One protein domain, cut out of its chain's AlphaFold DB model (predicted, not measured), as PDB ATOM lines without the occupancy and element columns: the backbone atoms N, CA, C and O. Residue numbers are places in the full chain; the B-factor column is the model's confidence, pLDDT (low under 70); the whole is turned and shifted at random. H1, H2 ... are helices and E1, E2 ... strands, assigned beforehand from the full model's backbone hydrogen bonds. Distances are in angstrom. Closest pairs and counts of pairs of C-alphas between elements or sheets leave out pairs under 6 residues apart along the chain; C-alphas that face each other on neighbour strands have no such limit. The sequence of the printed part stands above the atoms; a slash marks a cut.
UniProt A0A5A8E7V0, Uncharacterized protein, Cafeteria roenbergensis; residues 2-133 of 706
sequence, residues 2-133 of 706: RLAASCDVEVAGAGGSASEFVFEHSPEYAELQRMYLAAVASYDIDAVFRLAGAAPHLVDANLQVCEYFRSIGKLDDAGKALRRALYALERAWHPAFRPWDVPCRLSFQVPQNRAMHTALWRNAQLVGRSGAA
ATOM      1  N   ARG A   2     109.746 120.514 141.062       81.06
ATOM      2  CA  ARG A   2     109.008 119.465 141.793       81.06
ATOM      3  C   ARG A   2     108.946 118.199 140.937       81.06
ATOM      4  O   ARG A   2     108.885 118.313 139.721       81.06
ATOM      5  N   LEU A   3     108.937 117.020 141.536       78.50
ATOM      6  CA  LEU A   3     108.702 115.758 140.845       78.50
ATOM      7  C   LEU A   3     107.191 115.497 140.819       78.50
ATOM      8  O   LEU A   3     106.559 115.390 141.872       78.50
ATOM      9  N   ALA A   4     106.612 115.408 139.628       67.75
ATOM     10  CA  ALA A   4     105.223 115.026 139.422       67.75
ATOM     11  C   ALA A   4     105.133 113.540 139.053       67.75
ATOM     12  O   ALA A   4     106.020 112.999 138.390       67.75
ATOM     13  N   ALA A   5     104.048 112.882 139.468       69.19
ATOM     14  CA  ALA A   5     103.682 111.575 138.935       69.19
ATOM     15  C   ALA A   5     103.021 111.772 137.560       69.19
ATOM     16  O   ALA A   5     101.962 112.393 137.455       69.19
ATOM     17  N   SER A   6     103.655 111.251 136.514       52.72
ATOM     18  CA  SER A   6     103.073 111.151 135.181       52.72
ATOM     19  C   SER A   6     102.260 109.862 135.120       52.72
ATOM     20  O   SER A   6     102.845 108.786 135.139       52.72
ATOM     21  N   CYS A   7     100.928 110.007 135.104       44.88
ATOM     22  CA  CYS A   7      99.883 109.003 134.837       44.88
ATOM     23  C   CYS A   7     100.303 107.523 134.968       44.88
ATOM     24  O   CYS A   7     100.989 107.016 134.087       44.88
ATOM     25  N   ASP A   8      99.816 106.814 135.996       43.03
ATOM     26  CA  ASP A   8     100.151 105.402 136.245       43.03
ATOM     27  C   ASP A   8     100.058 104.522 134.986       43.03
ATOM     28  O   ASP A   8      98.972 104.196 134.498       43.03
ATOM     29  N   VAL A   9     101.221 104.122 134.465       40.62
ATOM     30  CA  VAL A   9     101.314 103.288 133.269       40.62
ATOM     31  C   VAL A   9     101.108 101.831 133.673       40.62
ATOM     32  O   VAL A   9     101.937 101.228 134.364       40.62
ATOM     33  N   GLU A  10     100.009 101.235 133.210       35.81
ATOM     34  CA  GLU A  10      99.859  99.781 133.221       35.81
ATOM     35  C   GLU A  10     100.914  99.170 132.292       35.81
ATOM     36  O   GLU A  10     100.809  99.222 131.064       35.81
ATOM     37  N   VAL A  11     101.967  98.595 132.879       40.22
ATOM     38  CA  VAL A  11     103.007  97.904 132.117       40.22
ATOM     39  C   VAL A  11     102.373  96.687 131.446       40.22
ATOM     40  O   VAL A  11     101.942  95.749 132.120       40.22
ATOM     41  N   ALA A  12     102.323  96.705 130.110       33.50
ATOM     42  CA  ALA A  12     101.746  95.659 129.264       33.50
ATOM     43  C   ALA A  12     102.611  94.379 129.261       33.50
ATOM     44  O   ALA A  12     103.210  93.996 128.258       33.50
ATOM     45  N   GLY A  13     102.703  93.743 130.428       34.22
ATOM     46  CA  GLY A  13     103.622  92.660 130.753       34.22
ATOM     47  C   GLY A  13     103.628  92.397 132.260       34.22
ATOM     48  O   GLY A  13     104.497  92.880 132.975       34.22
ATOM     49  N   ALA A  14     102.640  91.627 132.726       34.62
ATOM     50  CA  ALA A  14     102.547  91.066 134.079       34.62
ATOM     51  C   ALA A  14     102.527  92.059 135.273       34.62
ATOM     52  O   ALA A  14     103.392  92.048 136.145       34.62
ATOM     53  N   GLY A  15     101.412  92.786 135.412       34.31
ATOM     54  CA  GLY A  15     100.756  92.960 136.723       34.31
ATOM     55  C   GLY A  15     101.388  93.920 137.737       34.31
ATOM     56  O   GLY A  15     100.948  93.939 138.885       34.31
ATOM     57  N   GLY A  16     102.382  94.717 137.344       46.41
ATOM     58  CA  GLY A  16     102.898  95.830 138.142       46.41
ATOM     59  C   GLY A  16     102.580  97.172 137.490       46.41
ATOM     60  O   GLY A  16     103.191  97.515 136.481       46.41
ATOM     61  N   SER A  17     101.670  97.953 138.080       54.50
ATOM     62  CA  SER A  17     101.515  99.377 137.761       54.50
ATOM     63  C   SER A  17     102.776 100.117 138.215       54.50
ATOM     64  O   SER A  17     103.022 100.254 139.416       54.50
ATOM     65  N   ALA A  18     103.604 100.538 137.262       62.66
ATOM     66  CA  ALA A  18     104.866 101.210 137.537       62.66
ATOM     67  C   ALA A  18     104.677 102.711 137.304       62.66
ATOM     68  O   ALA A  18     104.731 103.171 136.164       62.66
ATOM     69  N   SER A  19     104.422 103.464 138.376       74.56
ATOM     70  CA  SER A  19     104.219 104.911 138.299       74.56
ATOM     71  C   SER A  19     105.450 105.586 137.682       74.56
ATOM     72  O   SER A  19     106.577 105.415 138.168       74.56
ATOM     73  N   GLU A  20     105.236 106.339 136.605       81.31
ATOM     74  CA  GLU A  20     106.274 107.135 135.958       81.31
ATOM     75  C   GLU A  20     106.340 108.529 136.595       81.31
ATOM     76  O   GLU A  20     105.338 109.082 137.050       81.31
ATOM     77  N   PHE A  21     107.539 109.101 136.660       84.44
ATOM     78  CA  PHE A  21     107.777 110.399 137.273       84.44
ATOM     79  C   PHE A  21     108.516 111.346 136.321       84.44
ATOM     80  O   PHE A  21     109.350 110.933 135.510       84.44
ATOM     81  N   VAL A  22     108.203 112.637 136.434       88.00
ATOM     82  CA  VAL A  22     108.781 113.717 135.624       88.00
ATOM     83  C   VAL A  22     109.119 114.901 136.522       88.00
ATOM     84  O   VAL A  22     108.294 115.331 137.329       88.00
ATOM     85  N   PHE A  23     110.325 115.454 136.387       87.50
ATOM     86  CA  PHE A  23     110.669 116.716 137.043       87.50
ATOM     87  C   PHE A  23     110.035 117.906 136.310       87.50
ATOM     88  O   PHE A  23     110.357 118.210 135.164       87.50
ATOM     89  N   GLU A  24     109.159 118.627 136.999       88.38
ATOM     90  CA  GLU A  24     108.585 119.890 136.550       88.38
ATOM     91  C   GLU A  24     109.410 121.076 137.065       88.38
ATOM     92  O   GLU A  24     109.715 121.206 138.260       88.38
ATOM     93  N   HIS A  25     109.755 121.987 136.160       87.94
ATOM     94  CA  HIS A  25     110.432 123.239 136.490       87.94
ATOM     95  C   HIS A  25     109.387 124.312 136.834       87.94
ATOM     96  O   HIS A  25     108.341 124.396 136.198       87.94
ATOM     97  N   SER A  26     109.662 125.134 137.849       90.12
ATOM     98  CA  SER A  26     108.865 126.340 138.117       90.12
ATOM     99  C   SER A  26     109.356 127.478 137.202       90.12
ATOM    100  O   SER A  26     110.487 127.381 136.712       90.12
ATOM    101  N   PRO A  27     108.566 128.531 136.916       89.50
ATOM    102  CA  PRO A  27     108.962 129.543 135.931       89.50
ATOM    103  C   PRO A  27     110.248 130.291 136.322       89.50
ATOM    104  O   PRO A  27     111.045 130.632 135.455       89.50
ATOM    105  N   GLU A  28     110.515 130.454 137.619       89.19
ATOM    106  CA  GLU A  28     111.755 131.045 138.140       89.19
ATOM    107  C   GLU A  28     112.956 130.118 137.886       89.19
ATOM    108  O   GLU A  28     114.029 130.569 137.494       89.19
ATOM    109  N   TYR A  29     112.768 128.803 138.055       90.12
ATOM    110  CA  TYR A  29     113.793 127.807 137.732       90.12
ATOM    111  C   TYR A  29     114.045 127.732 136.219       90.12
ATOM    112  O   TYR A  29     115.185 127.578 135.796       90.12
ATOM    113  N   ALA A  30     113.003 127.868 135.394       90.75
ATOM    114  CA  ALA A  30     113.135 127.895 133.938       90.75
ATOM    115  C   ALA A  30     113.919 129.128 133.447       90.75
ATOM    116  O   ALA A  30     114.735 129.003 132.537       90.75
ATOM    117  N   GLU A  31     113.742 130.290 134.081       92.94
ATOM    118  CA  GLU A  31     114.534 131.487 133.773       92.94
ATOM    119  C   GLU A  31     115.997 131.345 134.231       92.94
ATOM    120  O   GLU A  31     116.912 131.648 133.465       92.94
ATOM    121  N   LEU A  32     116.250 130.779 135.419       92.81
ATOM    122  CA  LEU A  32     117.610 130.432 135.861       92.81
ATOM    123  C   LEU A  32     118.285 129.418 134.919       92.81
ATOM    124  O   LEU A  32     119.467 129.560 134.603       92.81
ATOM    125  N   GLN A  33     117.534 128.439 134.407       92.12
ATOM    126  CA  GLN A  33     118.008 127.502 133.386       92.12
ATOM    127  C   GLN A  33     118.353 128.223 132.073       92.12
ATOM    128  O   GLN A  33     119.367 127.918 131.450       92.12
ATOM    129  N   ARG A  34     117.548 129.209 131.659       93.44
ATOM    130  CA  ARG A  34     117.811 130.032 130.467       93.44
ATOM    131  C   ARG A  34     119.085 130.871 130.628       93.44
ATOM    132  O   ARG A  34     119.870 130.966 129.686       93.44
ATOM    133  N   MET A  35     119.316 131.433 131.816       92.75
ATOM    134  CA  MET A  35     120.566 132.128 132.158       92.75
ATOM    135  C   MET A  35     121.775 131.181 132.139       92.75
ATOM    136  O   MET A  35     122.829 131.555 131.631       92.75
ATOM    137  N   TYR A  36     121.618 129.949 132.632       94.00
ATOM    138  CA  TYR A  36     122.660 128.920 132.583       94.00
ATOM    139  C   TYR A  36     123.026 128.532 131.149       94.00
ATOM    140  O   TYR A  36     124.199 128.576 130.794       94.00
ATOM    141  N   LEU A  37     122.040 128.242 130.296       93.44
ATOM    142  CA  LEU A  37     122.287 127.908 128.890       93.44
ATOM    143  C   LEU A  37     122.993 129.055 128.143       93.44
ATOM    144  O   LEU A  37     123.873 128.798 127.326       93.44
ATOM    145  N   ALA A  38     122.680 130.315 128.469       93.75
ATOM    146  CA  ALA A  38     123.397 131.473 127.934       93.75
ATOM    147  C   ALA A  38     124.857 131.568 128.429       93.75
ATOM    148  O   ALA A  38     125.738 131.894 127.636       93.75
ATOM    149  N   ALA A  39     125.130 131.251 129.701       91.75
ATOM    150  CA  ALA A  39     126.488 131.206 130.255       91.75
ATOM    151  C   ALA A  39     127.335 130.064 129.658       91.75
ATOM    152  O   ALA A  39     128.507 130.255 129.337       91.75
ATOM    153  N   VAL A  40     126.732 128.889 129.442       92.88
ATOM    154  CA  VAL A  40     127.372 127.767 128.736       92.88
ATOM    155  C   VAL A  40     127.707 128.159 127.296       92.88
ATOM    156  O   VAL A  40     128.836 127.955 126.856       92.88
ATOM    157  N   ALA A  41     126.768 128.785 126.580       93.00
ATOM    158  CA  ALA A  41     126.967 129.236 125.201       93.00
ATOM    159  C   ALA A  41     128.014 130.360 125.054       93.00
ATOM    160  O   ALA A  41     128.555 130.545 123.966       93.00
ATOM    161  N   SER A  42     128.324 131.104 126.124       91.81
ATOM    162  CA  SER A  42     129.411 132.092 126.125       91.81
ATOM    163  C   SER A  42     130.786 131.503 126.462       91.81
ATOM    164  O   SER A  42     131.763 132.246 126.459       91.81
ATOM    165  N   TYR A  43     130.870 130.200 126.771       90.06
ATOM    166  CA  TYR A  43     132.087 129.487 127.192       90.06
ATOM    167  C   TYR A  43     132.809 130.097 128.418       90.06
ATOM    168  O   TYR A  43     133.971 129.784 128.679       90.06
ATOM    169  N   ASP A  44     132.121 130.933 129.207       90.31
ATOM    170  CA  ASP A  44     132.663 131.549 130.425       90.31
ATOM    171  C   ASP A  44     132.352 130.663 131.640       90.31
ATOM    172  O   ASP A  44     131.239 130.659 132.173       90.31
ATOM    173  N   ILE A  45     133.355 129.914 132.101       90.50
ATOM    174  CA  ILE A  45     133.237 129.052 133.285       90.50
ATOM    175  C   ILE A  45     132.992 129.897 134.548       90.50
ATOM    176  O   ILE A  45     132.237 129.476 135.428       90.50
ATOM    177  N   ASP A  46     133.523 131.121 134.624       93.50
ATOM    178  CA  ASP A  46     133.274 132.011 135.756       93.50
ATOM    179  C   ASP A  46     131.829 132.536 135.755       93.50
ATOM    180  O   ASP A  46     131.279 132.801 136.823       93.50
ATOM    181  N   ALA A  47     131.155 132.633 134.600       91.44
ATOM    182  CA  ALA A  47     129.712 132.904 134.554       91.44
ATOM    183  C   ALA A  47     128.906 131.760 135.177       91.44
ATOM    184  O   ALA A  47     127.982 132.017 135.953       91.44
ATOM    185  N   VAL A  48     129.290 130.510 134.902       92.81
ATOM    186  CA  VAL A  48     128.675 129.326 135.516       92.81
ATOM    187  C   VAL A  48     128.949 129.293 137.023       92.81
ATOM    188  O   VAL A  48     128.021 129.058 137.795       92.81
ATOM    189  N   PHE A  49     130.167 129.618 137.474       93.88
ATOM    190  CA  PHE A  49     130.482 129.749 138.904       93.88
ATOM    191  C   PHE A  49     129.665 130.848 139.596       93.88
ATOM    192  O   PHE A  49     129.082 130.598 140.653       93.88
ATOM    193  N   ARG A  50     129.580 132.048 139.002       94.06
ATOM    194  CA  ARG A  50     128.763 133.160 139.524       94.06
ATOM    195  C   ARG A  50     127.293 132.750 139.643       94.06
ATOM    196  O   ARG A  50     126.670 133.013 140.670       94.06
ATOM    197  N   LEU A  51     126.755 132.048 138.643       92.50
ATOM    198  CA  LEU A  51     125.374 131.566 138.653       92.50
ATOM    199  C   LEU A  51     125.145 130.435 139.669       92.50
ATOM    200  O   LEU A  51     124.150 130.468 140.384       92.50
ATOM    201  N   ALA A  52     126.063 129.473 139.799       91.94
ATOM    202  CA  ALA A  52     125.979 128.402 140.797       91.94
ATOM    203  C   ALA A  52     126.108 128.923 142.243       91.94
ATOM    204  O   ALA A  52     125.527 128.344 143.162       91.94
ATOM    205  N   GLY A  53     126.842 130.024 142.447       91.69
ATOM    206  CA  GLY A  53     126.908 130.746 143.720       91.69
ATOM    207  C   GLY A  53     125.621 131.510 144.044       91.69
ATOM    208  O   GLY A  53     125.119 131.406 145.160       91.69
ATOM    209  N   ALA A  54     125.057 132.234 143.070       91.56
ATOM    210  CA  ALA A  54     123.817 132.996 143.243       91.56
ATOM    211  C   ALA A  54     122.557 132.111 143.329       91.56
ATOM    212  O   ALA A  54     121.604 132.445 144.030       91.56
ATOM    213  N   ALA A  55     122.548 130.973 142.630       90.50
ATOM    214  CA  ALA A  55     121.438 130.030 142.559       90.50
ATOM    215  C   ALA A  55     121.890 128.607 142.958       90.50
ATOM    216  O   ALA A  55     121.928 127.705 142.115       90.50
ATOM    217  N   PRO A  56     122.174 128.340 144.249       89.62
ATOM    218  CA  PRO A  56     122.699 127.049 144.720       89.62
ATOM    219  C   PRO A  56     121.728 125.865 144.546       89.62
ATOM    220  O   PRO A  56     122.095 124.722 144.799       89.62
ATOM    221  N   HIS A  57     120.486 126.125 144.130       88.44
ATOM    222  CA  HIS A  57     119.471 125.118 143.808       88.44
ATOM    223  C   HIS A  57     119.440 124.716 142.324       88.44
ATOM    224  O   HIS A  57     118.662 123.838 141.961       88.44
ATOM    225  N   LEU A  58     120.226 125.371 141.465       92.19
ATOM    226  CA  LEU A  58     120.275 125.097 140.032       92.19
ATOM    227  C   LEU A  58     121.116 123.842 139.775       92.19
ATOM    228  O   LEU A  58     122.335 123.851 139.967       92.19
ATOM    229  N   VAL A  59     120.453 122.750 139.386       92.75
ATOM    230  CA  VAL A  59     121.055 121.408 139.349       92.75
ATOM    231  C   VAL A  59     122.184 121.343 138.321       92.75
ATOM    232  O   VAL A  59     123.306 120.987 138.675       92.75
ATOM    233  N   ASP A  60     121.923 121.757 137.081       92.44
ATOM    234  CA  ASP A  60     122.869 121.573 135.974       92.44
ATOM    235  C   ASP A  60     124.129 122.439 136.119       92.44
ATOM    236  O   ASP A  60     125.232 121.961 135.863       92.44
ATOM    237  N   ALA A  61     124.003 123.657 136.658       93.44
ATOM    238  CA  ALA A  61     125.158 124.491 136.994       93.44
ATOM    239  C   ALA A  61     126.040 123.848 138.083       93.44
ATOM    240  O   ALA A  61     127.265 123.864 137.976       93.44
ATOM    241  N   ASN A  62     125.441 123.217 139.102       93.81
ATOM    242  CA  ASN A  62     126.200 122.464 140.108       93.81
ATOM    243  C   ASN A  62     126.821 121.176 139.526       93.81
ATOM    244  O   ASN A  62     127.906 120.787 139.957       93.81
ATOM    245  N   LEU A  63     126.194 120.536 138.531       93.75
ATOM    246  CA  LEU A  63     126.772 119.391 137.816       93.75
ATOM    247  C   LEU A  63     127.962 119.799 136.931       93.75
ATOM    248  O   LEU A  63     128.992 119.128 136.968       93.75
ATOM    249  N   GLN A  64     127.881 120.916 136.202       93.56
ATOM    250  CA  GLN A  64     129.009 121.421 135.409       93.56
ATOM    251  C   GLN A  64     130.173 121.883 136.302       93.56
ATOM    252  O   GLN A  64     131.330 121.577 136.017       93.56
ATOM    253  N   VAL A  65     129.881 122.545 137.429       93.94
ATOM    254  CA  VAL A  65     130.889 122.906 138.442       93.94
ATOM    255  C   VAL A  65     131.520 121.662 139.083       93.94
ATOM    256  O   VAL A  65     132.733 121.629 139.286       93.94
ATOM    257  N   CYS A  66     130.738 120.610 139.353       93.62
ATOM    258  CA  CYS A  66     131.271 119.317 139.790       93.62
ATOM    259  C   CYS A  66     132.252 118.738 138.761       93.62
ATOM    260  O   CYS A  66     133.315 118.245 139.136       93.62
ATOM    261  N   GLU A  67     131.920 118.808 137.472       89.94
ATOM    262  CA  GLU A  67     132.756 118.254 136.409       89.94
ATOM    263  C   GLU A  67     134.049 119.054 136.191       89.94
ATOM    264  O   GLU A  67     135.117 118.462 136.043       89.94
ATOM    265  N   TYR A  68     133.990 120.386 136.290       93.25
ATOM    266  CA  TYR A  68     135.185 121.234 136.313       93.25
ATOM    267  C   TYR A  68     136.089 120.911 137.513       93.25
ATOM    268  O   TYR A  68     137.293 120.715 137.354       93.25
ATOM    269  N   PHE A  69     135.532 120.789 138.725       92.44
ATOM    270  CA  PHE A  69     136.330 120.397 139.890       92.44
ATOM    271  C   PHE A  69     136.900 118.974 139.761       92.44
ATOM    272  O   PHE A  69     138.002 118.720 140.252       92.44
ATOM    273  N   ARG A  70     136.209 118.062 139.060       89.00
ATOM    274  CA  ARG A  70     136.717 116.720 138.733       89.00
ATOM    275  C   ARG A  70     137.920 116.781 137.789       89.00
ATOM    276  O   ARG A  70     138.898 116.082 138.052       89.00
ATOM    277  N   SER A  71     137.875 117.598 136.733       89.44
ATOM    278  CA  SER A  71     138.960 117.682 135.740       89.44
ATOM    279  C   SER A  71     140.238 118.315 136.300       89.44
ATOM    280  O   SER A  71     141.328 117.851 135.977       89.44
ATOM    281  N   ILE A  72     140.128 119.281 137.223       92.25
ATOM    282  CA  ILE A  72     141.285 119.842 137.953       92.25
ATOM    283  C   ILE A  72     141.685 119.038 139.209       92.25
ATOM    284  O   ILE A  72     142.485 119.509 140.016       92.25
ATOM    285  N   GLY A  73     141.113 117.847 139.419       87.12
ATOM    286  CA  GLY A  73     141.468 116.937 140.516       87.12
ATOM    287  C   GLY A  73     140.968 117.325 141.917       87.12
ATOM    288  O   GLY A  73     141.254 116.609 142.876       87.12
ATOM    289  N   LYS A  74     140.190 118.405 142.073       91.56
ATOM    290  CA  LYS A  74     139.626 118.855 143.363       91.56
ATOM    291  C   LYS A  74     138.368 118.066 143.741       91.56
ATOM    292  O   LYS A  74     137.255 118.594 143.772       91.56
ATOM    293  N   LEU A  75     138.548 116.779 144.037       88.06
ATOM    294  CA  LEU A  75     137.446 115.836 144.273       88.06
ATOM    295  C   LEU A  75     136.535 116.223 145.453       88.06
ATOM    296  O   LEU A  75     135.330 115.977 145.383       88.06
ATOM    297  N   ASP A  76     137.057 116.878 146.493       91.06
ATOM    298  CA  ASP A  76     136.241 117.348 147.624       91.06
ATOM    299  C   ASP A  76     135.260 118.452 147.223       91.06
ATOM    300  O   ASP A  76     134.098 118.434 147.638       91.06
ATOM    301  N   ASP A  77     135.705 119.404 146.400       91.69
ATOM    302  CA  ASP A  77     134.872 120.502 145.901       91.69
ATOM    303  C   ASP A  77     133.881 120.010 144.838       91.69
ATOM    304  O   ASP A  77     132.712 120.404 144.863       91.69
ATOM    305  N   ALA A  78     134.292 119.050 144.001       90.25
ATOM    306  CA  ALA A  78     133.384 118.312 143.123       90.25
ATOM    307  C   ALA A  78     132.279 117.613 143.936       90.25
ATOM    308  O   ALA A  78     131.092 117.773 143.653       90.25
ATOM    309  N   GLY A  79     132.650 116.920 145.018       91.50
ATOM    310  CA  GLY A  79     131.709 116.287 145.939       91.50
ATOM    311  C   GLY A  79     130.771 117.279 146.634       91.50
ATOM    312  O   GLY A  79     129.590 116.977 146.806       91.50
ATOM    313  N   LYS A  80     131.244 118.478 147.009       93.44
ATOM    314  CA  LYS A  80     130.394 119.553 147.563       93.44
ATOM    315  C   LYS A  80     129.369 120.035 146.531       93.44
ATOM    316  O   LYS A  80     128.193 120.154 146.872       93.44
ATOM    317  N   ALA A  81     129.786 120.271 145.286       92.00
ATOM    318  CA  ALA A  81     128.896 120.685 144.200       92.00
ATOM    319  C   ALA A  81     127.859 119.598 143.862       92.00
ATOM    320  O   ALA A  81     126.659 119.875 143.810       92.00
ATOM    321  N   LEU A  82     128.282 118.336 143.751       93.88
ATOM    322  CA  LEU A  82     127.376 117.218 143.486       93.88
ATOM    323  C   LEU A  82     126.347 117.009 144.606       93.88
ATOM    324  O   LEU A  82     125.175 116.777 144.322       93.88
ATOM    325  N   ARG A  83     126.750 117.143 145.878       93.12
ATOM    326  CA  ARG A  83     125.816 117.061 147.016       93.12
ATOM    327  C   ARG A  83     124.761 118.174 146.988       93.12
ATOM    328  O   ARG A  83     123.622 117.909 147.354       93.12
ATOM    329  N   ARG A  84     125.085 119.380 146.497       92.75
ATOM    330  CA  ARG A  84     124.092 120.454 146.271       92.75
ATOM    331  C   ARG A  84     123.108 120.098 145.154       92.75
ATOM    332  O   ARG A  84     121.907 120.282 145.335       92.75
ATOM    333  N   ALA A  85     123.602 119.552 144.039       93.25
ATOM    334  CA  ALA A  85     122.766 119.090 142.928       93.25
ATOM    335  C   ALA A  85     121.793 117.978 143.368       93.25
ATOM    336  O   ALA A  85     120.593 118.075 143.113       93.25
ATOM    337  N   LEU A  86     122.289 116.967 144.092       92.38
ATOM    338  CA  LEU A  86     121.470 115.887 144.657       92.38
ATOM    339  C   LEU A  86     120.442 116.416 145.662       92.38
ATOM    340  O   LEU A  86     119.260 116.139 145.499       92.38
ATOM    341  N   TYR A  87     120.845 117.259 146.618       93.00
ATOM    342  CA  TYR A  87     119.924 117.866 147.587       93.00
ATOM    343  C   TYR A  87     118.793 118.670 146.915       93.00
ATOM    344  O   TYR A  87     117.640 118.616 147.344       93.00
ATOM    345  N   ALA A  88     119.091 119.398 145.833       89.88
ATOM    346  CA  ALA A  88     118.084 120.139 145.073       89.88
ATOM    347  C   ALA A  88     117.069 119.217 144.363       89.88
ATOM    348  O   ALA A  88     115.885 119.559 144.301       89.88
ATOM    349  N   LEU A  89     117.512 118.047 143.884       89.81
ATOM    350  CA  LEU A  89     116.664 117.001 143.297       89.81
ATOM    351  C   LEU A  89     115.851 116.251 144.367       89.81
ATOM    352  O   LEU A  89     114.654 116.041 144.187       89.81
ATOM    353  N   GLU A  90     116.470 115.892 145.494       89.94
ATOM    354  CA  GLU A  90     115.850 115.208 146.641       89.94
ATOM    355  C   GLU A  90     114.745 116.056 147.279       89.94
ATOM    356  O   GLU A  90     113.633 115.575 147.491       89.94
ATOM    357  N   ARG A  91     114.992 117.359 147.482       88.31
ATOM    358  CA  ARG A  91     113.978 118.316 147.961       88.31
ATOM    359  C   ARG A  91     112.790 118.463 146.997       88.31
ATOM    360  O   ARG A  91     111.744 118.967 147.394       88.31
ATOM    361  N   ALA A  92     112.939 118.050 145.739       86.81
ATOM    362  CA  ALA A  92     111.865 118.047 144.754       86.81
ATOM    363  C   ALA A  92     111.075 116.722 144.701       86.81
ATOM    364  O   ALA A  92     110.072 116.683 143.993       86.81
ATOM    365  N   TRP A  93     111.471 115.648 145.401       86.62
ATOM    366  CA  TRP A  93     110.816 114.335 145.291       86.62
ATOM    367  C   TRP A  93     109.333 114.333 145.698       86.62
ATOM    368  O   TRP A  93     108.898 115.005 146.633       86.62
ATOM    369  N   HIS A  94     108.553 113.495 145.013       84.00
ATOM    370  CA  HIS A  94     107.155 113.232 145.347       84.00
ATOM    371  C   HIS A  94     107.061 112.250 146.535       84.00
ATOM    372  O   HIS A  94     107.814 111.279 146.545       84.00
ATOM    373  N   PRO A  95     106.110 112.371 147.484       83.50
ATOM    374  CA  PRO A  95     106.003 111.444 148.626       83.50
ATOM    375  C   PRO A  95     105.776 109.959 148.267       83.50
ATOM    376  O   PRO A  95     106.030 109.074 149.089       83.50
ATOM    377  N   ALA A  96     105.295 109.684 147.048       79.19
ATOM    378  CA  ALA A  96     105.150 108.331 146.496       79.19
ATOM    379  C   ALA A  96     106.382 107.837 145.703       79.19
ATOM    380  O   ALA A  96     106.432 106.669 145.328       79.19
ATOM    381  N   PHE A  97     107.376 108.694 145.444       80.50
ATOM    382  CA  PHE A  97     108.624 108.303 144.790       80.50
ATOM    383  C   PHE A  97     109.524 107.586 145.800       80.50
ATOM    384  O   PHE A  97     110.259 108.205 146.566       80.50
ATOM    385  N   ARG A  98     109.425 106.256 145.821       76.94
ATOM    386  CA  ARG A  98     110.197 105.371 146.701       76.94
ATOM    387  C   ARG A  98     110.886 104.284 145.878       76.94
ATOM    388  O   ARG A  98     110.479 103.126 145.953       76.94
ATOM    389  N   PRO A  99     111.921 104.619 145.090       71.94
ATOM    390  CA  PRO A  99     112.533 103.696 144.129       71.94
ATOM    391  C   PRO A  99     113.287 102.504 144.765       71.94
ATOM    392  O   PRO A  99     113.812 101.653 144.046       71.94
ATOM    393  N   TRP A 100     113.339 102.432 146.100       71.50
ATOM    394  CA  TRP A 100     113.799 101.282 146.890       71.50
ATOM    395  C   TRP A 100     112.658 100.332 147.327       71.50
ATOM    396  O   TRP A 100     112.911  99.139 147.476       71.50
ATOM    397  N   ASP A 101     111.425 100.832 147.500       69.19
ATOM    398  CA  ASP A 101     110.237 100.059 147.924       69.19
ATOM    399  C   ASP A 101     109.354  99.646 146.727       69.19
ATOM    400  O   ASP A 101     108.805  98.545 146.679       69.19
ATOM    401  N   VAL A 102     109.179 100.565 145.773       63.16
ATOM    402  CA  VAL A 102     108.168 100.541 144.704       63.16
ATOM    403  C   VAL A 102     108.873 100.661 143.345       63.16
ATOM    404  O   VAL A 102     109.849 101.407 143.239       63.16
ATOM    405  N   PRO A 103     108.414  99.971 142.278       66.88
ATOM    406  CA  PRO A 103     108.960 100.122 140.927       66.88
ATOM    407  C   PRO A 103     108.589 101.482 140.303       66.88
ATOM    408  O   PRO A 103     107.761 101.565 139.401       66.88
ATOM    409  N   CYS A 104     109.218 102.555 140.780       74.50
ATOM    410  CA  CYS A 104     109.139 103.889 140.188       74.50
ATOM    411  C   CYS A 104     109.948 103.937 138.882       74.50
ATOM    412  O   CYS A 104     111.073 103.433 138.834       74.50
ATOM    413  N   ARG A 105     109.415 104.575 137.834       82.62
ATOM    414  CA  ARG A 105     110.134 104.809 136.567       82.62
ATOM    415  C   ARG A 105     110.475 106.281 136.385       82.62
ATOM    416  O   ARG A 105     109.704 107.156 136.769       82.62
ATOM    417  N   LEU A 106     111.635 106.541 135.788       84.00
ATOM    418  CA  LEU A 106     112.128 107.888 135.502       84.00
ATOM    419  C   LEU A 106     112.807 107.878 134.123       84.00
ATOM    420  O   LEU A 106     114.032 107.785 134.025       84.00
ATOM    421  N   SER A 107     112.007 107.918 133.053       83.25
ATOM    422  CA  SER A 107     112.490 107.839 131.665       83.25
ATOM    423  C   SER A 107     113.509 108.938 131.346       83.25
ATOM    424  O   SER A 107     113.258 110.118 131.598       83.25
ATOM    425  N   PHE A 108     114.647 108.552 130.758       83.38
ATOM    426  CA  PHE A 108     115.743 109.462 130.391       83.38
ATOM    427  C   PHE A 108     115.471 110.285 129.118       83.38
ATOM    428  O   PHE A 108     116.134 111.292 128.866       83.38
ATOM    429  N   GLN A 109     114.475 109.896 128.310       83.31
ATOM    430  CA  GLN A 109     114.092 110.681 127.129       83.31
ATOM    431  C   GLN A 109     113.657 112.099 127.522       83.31
ATOM    432  O   GLN A 109     114.045 113.062 126.859       83.31
ATOM    433  N   VAL A 110     112.926 112.214 128.635       84.69
ATOM    434  CA  VAL A 110     112.475 113.473 129.235       84.69
ATOM    435  C   VAL A 110     113.698 114.280 129.701       84.69
ATOM    436  O   VAL A 110     114.396 113.833 130.614       84.69
ATOM    437  N   PRO A 111     113.998 115.460 129.120       83.94
ATOM    438  CA  PRO A 111     115.253 116.162 129.389       83.94
ATOM    439  C   PRO A 111     115.407 116.581 130.859       83.94
ATOM    440  O   PRO A 111     116.498 116.470 131.410       83.94
ATOM    441  N   GLN A 112     114.311 116.943 131.532       84.94
ATOM    442  CA  GLN A 112     114.288 117.300 132.956       84.94
ATOM    443  C   GLN A 112     114.680 116.127 133.876       84.94
ATOM    444  O   GLN A 112     115.174 116.339 134.981       84.94
ATOM    445  N   ASN A 113     114.503 114.881 133.423       88.25
ATOM    446  CA  ASN A 113     114.884 113.684 134.172       88.25
ATOM    447  C   ASN A 113     116.379 113.342 134.028       88.25
ATOM    448  O   ASN A 113     116.924 112.635 134.878       88.25
ATOM    449  N   ARG A 114     117.064 113.836 132.985       89.12
ATOM    450  CA  ARG A 114     118.471 113.487 132.693       89.12
ATOM    451  C   ARG A 114     119.417 113.916 133.812       89.12
ATOM    452  O   ARG A 114     120.302 113.146 134.176       89.12
ATOM    453  N   ALA A 115     119.177 115.083 134.414       88.69
ATOM    454  CA  ALA A 115     119.972 115.608 135.525       88.69
ATOM    455  C   ALA A 115     120.055 114.631 136.716       88.69
ATOM    456  O   ALA A 115     121.113 114.488 137.324       88.69
ATOM    457  N   MET A 116     118.975 113.892 137.004       89.81
ATOM    458  CA  MET A 116     118.932 112.880 138.067       89.81
ATOM    459  C   MET A 116     119.794 111.652 137.744       89.81
ATOM    460  O   MET A 116     120.562 111.199 138.593       89.81
ATOM    461  N   HIS A 117     119.717 111.143 136.509       89.19
ATOM    462  CA  HIS A 117     120.568 110.038 136.044       89.19
ATOM    463  C   HIS A 117     122.050 110.428 136.085       89.19
ATOM    464  O   HIS A 117     122.864 109.697 136.651       89.19
ATOM    465  N   THR A 118     122.392 111.614 135.575       90.81
ATOM    466  CA  THR A 118     123.759 112.152 135.607       90.81
ATOM    467  C   THR A 118     124.264 112.335 137.040       90.81
ATOM    468  O   THR A 118     125.371 111.895 137.355       90.81
ATOM    469  N   ALA A 119     123.463 112.929 137.934       92.12
ATOM    470  CA  ALA A 119     123.849 113.160 139.324       92.12
ATOM    471  C   ALA A 119     124.106 111.845 140.081       92.12
ATOM    472  O   ALA A 119     125.149 111.689 140.717       92.12
ATOM    473  N   LEU A 120     123.198 110.869 139.967       91.06
ATOM    474  CA  LEU A 120     123.357 109.548 140.586       91.06
ATOM    475  C   LEU A 120     124.564 108.781 140.021       91.06
ATOM    476  O   LEU A 120     125.286 108.136 140.783       91.06
ATOM    477  N   TRP A 121     124.827 108.874 138.713       90.62
ATOM    478  CA  TRP A 121     125.964 108.205 138.073       90.62
ATOM    479  C   TRP A 121     127.313 108.813 138.477       90.62
ATOM    480  O   TRP A 121     128.241 108.083 138.829       90.62
ATOM    481  N   ARG A 122     127.425 110.148 138.510       88.50
ATOM    482  CA  ARG A 122     128.629 110.834 139.016       88.50
ATOM    483  C   ARG A 122     128.824 110.557 140.520       88.50
ATOM    484  O   ARG A 122     129.960 110.409 140.966       88.50
ATOM    485  N   ASN A 123     127.741 110.375 141.287       90.88
ATOM    486  CA  ASN A 123     127.809 110.003 142.708       90.88
ATOM    487  C   ASN A 123     128.341 108.575 142.898       90.88
ATOM    488  O   ASN A 123     129.255 108.363 143.689       90.88
ATOM    489  N   ALA A 124     127.840 107.607 142.121       85.69
ATOM    490  CA  ALA A 124     128.335 106.231 142.139       85.69
ATOM    491  C   ALA A 124     129.842 106.146 141.827       85.69
ATOM    492  O   ALA A 124     130.557 105.385 142.478       85.69
ATOM    493  N   GLN A 125     130.340 106.974 140.902       84.88
ATOM    494  CA  GLN A 125     131.770 107.074 140.598       84.88
ATOM    495  C   GLN A 125     132.593 107.628 141.774       84.88
ATOM    496  O   GLN A 125     133.582 107.007 142.162       84.88
ATOM    497  N   LEU A 126     132.192 108.760 142.375       83.81
ATOM    498  CA  LEU A 126     132.915 109.348 143.516       83.81
ATOM    499  C   LEU A 126     132.914 108.417 144.741       83.81
ATOM    500  O   LEU A 126     133.964 108.173 145.333       83.81
ATOM    501  N   VAL A 127     131.753 107.849 145.078       81.75
ATOM    502  CA  VAL A 127     131.567 106.901 146.192       81.75
ATOM    503  C   VAL A 127     132.282 105.566 145.931       81.75
ATOM    504  O   VAL A 127     132.752 104.913 146.863       81.75
ATOM    505  N   GLY A 128     132.416 105.166 144.664       77.81
ATOM    506  CA  GLY A 128     133.234 104.028 144.253       77.81
ATOM    507  C   GLY A 128     134.714 104.241 144.568       77.81
ATOM    508  O   GLY A 128     135.314 103.418 145.259       77.81
ATOM    509  N   ARG A 129     135.265 105.385 144.135       76.06
ATOM    510  CA  ARG A 129     136.668 105.769 144.374       76.06
ATOM    511  C   ARG A 129     136.992 105.981 145.854       76.06
ATOM    512  O   ARG A 129     138.120 105.741 146.261       76.06
ATOM    513  N   SER A 130     136.018 106.376 146.679       73.81
ATOM    514  CA  SER A 130     136.183 106.475 148.138       73.81
ATOM    515  C   SER A 130     136.061 105.122 148.867       73.81
ATOM    516  O   SER A 130     135.731 105.086 150.052       73.81
ATOM    517  N   GLY A 131     136.231 103.997 148.162       69.19
ATOM    518  CA  GLY A 131     136.192 102.639 148.718       69.19
ATOM    519  C   GLY A 131     134.804 102.119 149.116       69.19
ATOM    520  O   GLY A 131     134.664 100.940 149.442       69.19
ATOM    521  N   ALA A 132     133.750 102.939 149.050       76.19
ATOM    522  CA  ALA A 132     132.404 102.609 149.524       76.19
ATOM    523  C   ALA A 132     131.593 101.799 148.487       76.19
ATOM    524  O   ALA A 132     130.445 102.109 148.157       76.19
ATOM    525  N   ALA A 133     132.191 100.712 147.989       74.56
ATOM    526  CA  ALA A 133     131.692  99.911 146.872       74.56
ATOM    527  C   ALA A 133     130.252  99.395 147.045       74.56
ATOM    528  O   ALA A 133     129.500  99.351 146.076       74.56
TER     529      ALA A 133
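AT A GLANCE: This is residues 2 to 133 of the 706 residues of an uncharacterized protein of Cafeteria roenbergensis (UniProt A0A5A8E7V0). Three helices, H3, H4 and H5, form an up-and-down bundle, each running against the one before it, in which H3 and H5 only just touch. The helical hairpin of H1 and H2 packs on H3 through H2, while the two-stranded antiparallel hairpin E1, E2 meets the first turns of H5. The 132 printed residues hold E1, E2, then H1 to H5: mostly helix, compact, radius of gyration of the C-alphas 16.3 A, spans 50 by 40 by 22 A.

IN THESE COORDINATES: E1, residues 2 to 10, begins at C-alpha (109.008, 119.465, 141.793) and measures 23.3 A; E2, residues 17 to 24, 21.7 A. H1 is residues 27 to 41, 21.0 A; H2, 45 to 54, 14.3 A; H3, 59 to 71, 18.6 A; H4, 75 to 90, 21.7 A. H5, residues 111 to 129, 28.1 A, ends at C-alpha (136.668, 105.769, 144.374).

HOW THE PARTS SIT: E1 and E2 stand at 152 degrees, with N 4 and O 22 2.8 A apart, within hydrogen-bond range. The closest C-alphas of E2 and H5, Phe 23 and Gln 112, are 5.5 A apart. H1 touches H2 with residues 36 to 40 alone, C-alphas 39 and 47 closest at 5.6 A. H2 touches H3 at a steep tilt of 48 degrees, C-alphas 52 and 61 closest at 5.5 A. H3 touches H4 at a shallow tilt of 17 degrees, opposite ways, C-alphas 66 and 78 closest at 4.1 A. H4 touches H5 at a steep tilt of 40 degrees, C-alphas 86 and 119 closest at 6.4 A. Every O i to N i+4 pair is within hydrogen-bond range in H1 to H4, and 12 of 15 in H5.

THE WHOLE: The C-alphas farthest apart, Ala 14 and Asp 46, are 51.2 A apart. The printed part has no cut; H4 to H5 is a long link of 20 residues. Confidence is under 70 at residues 4 to 18, 101 to 103 and 131.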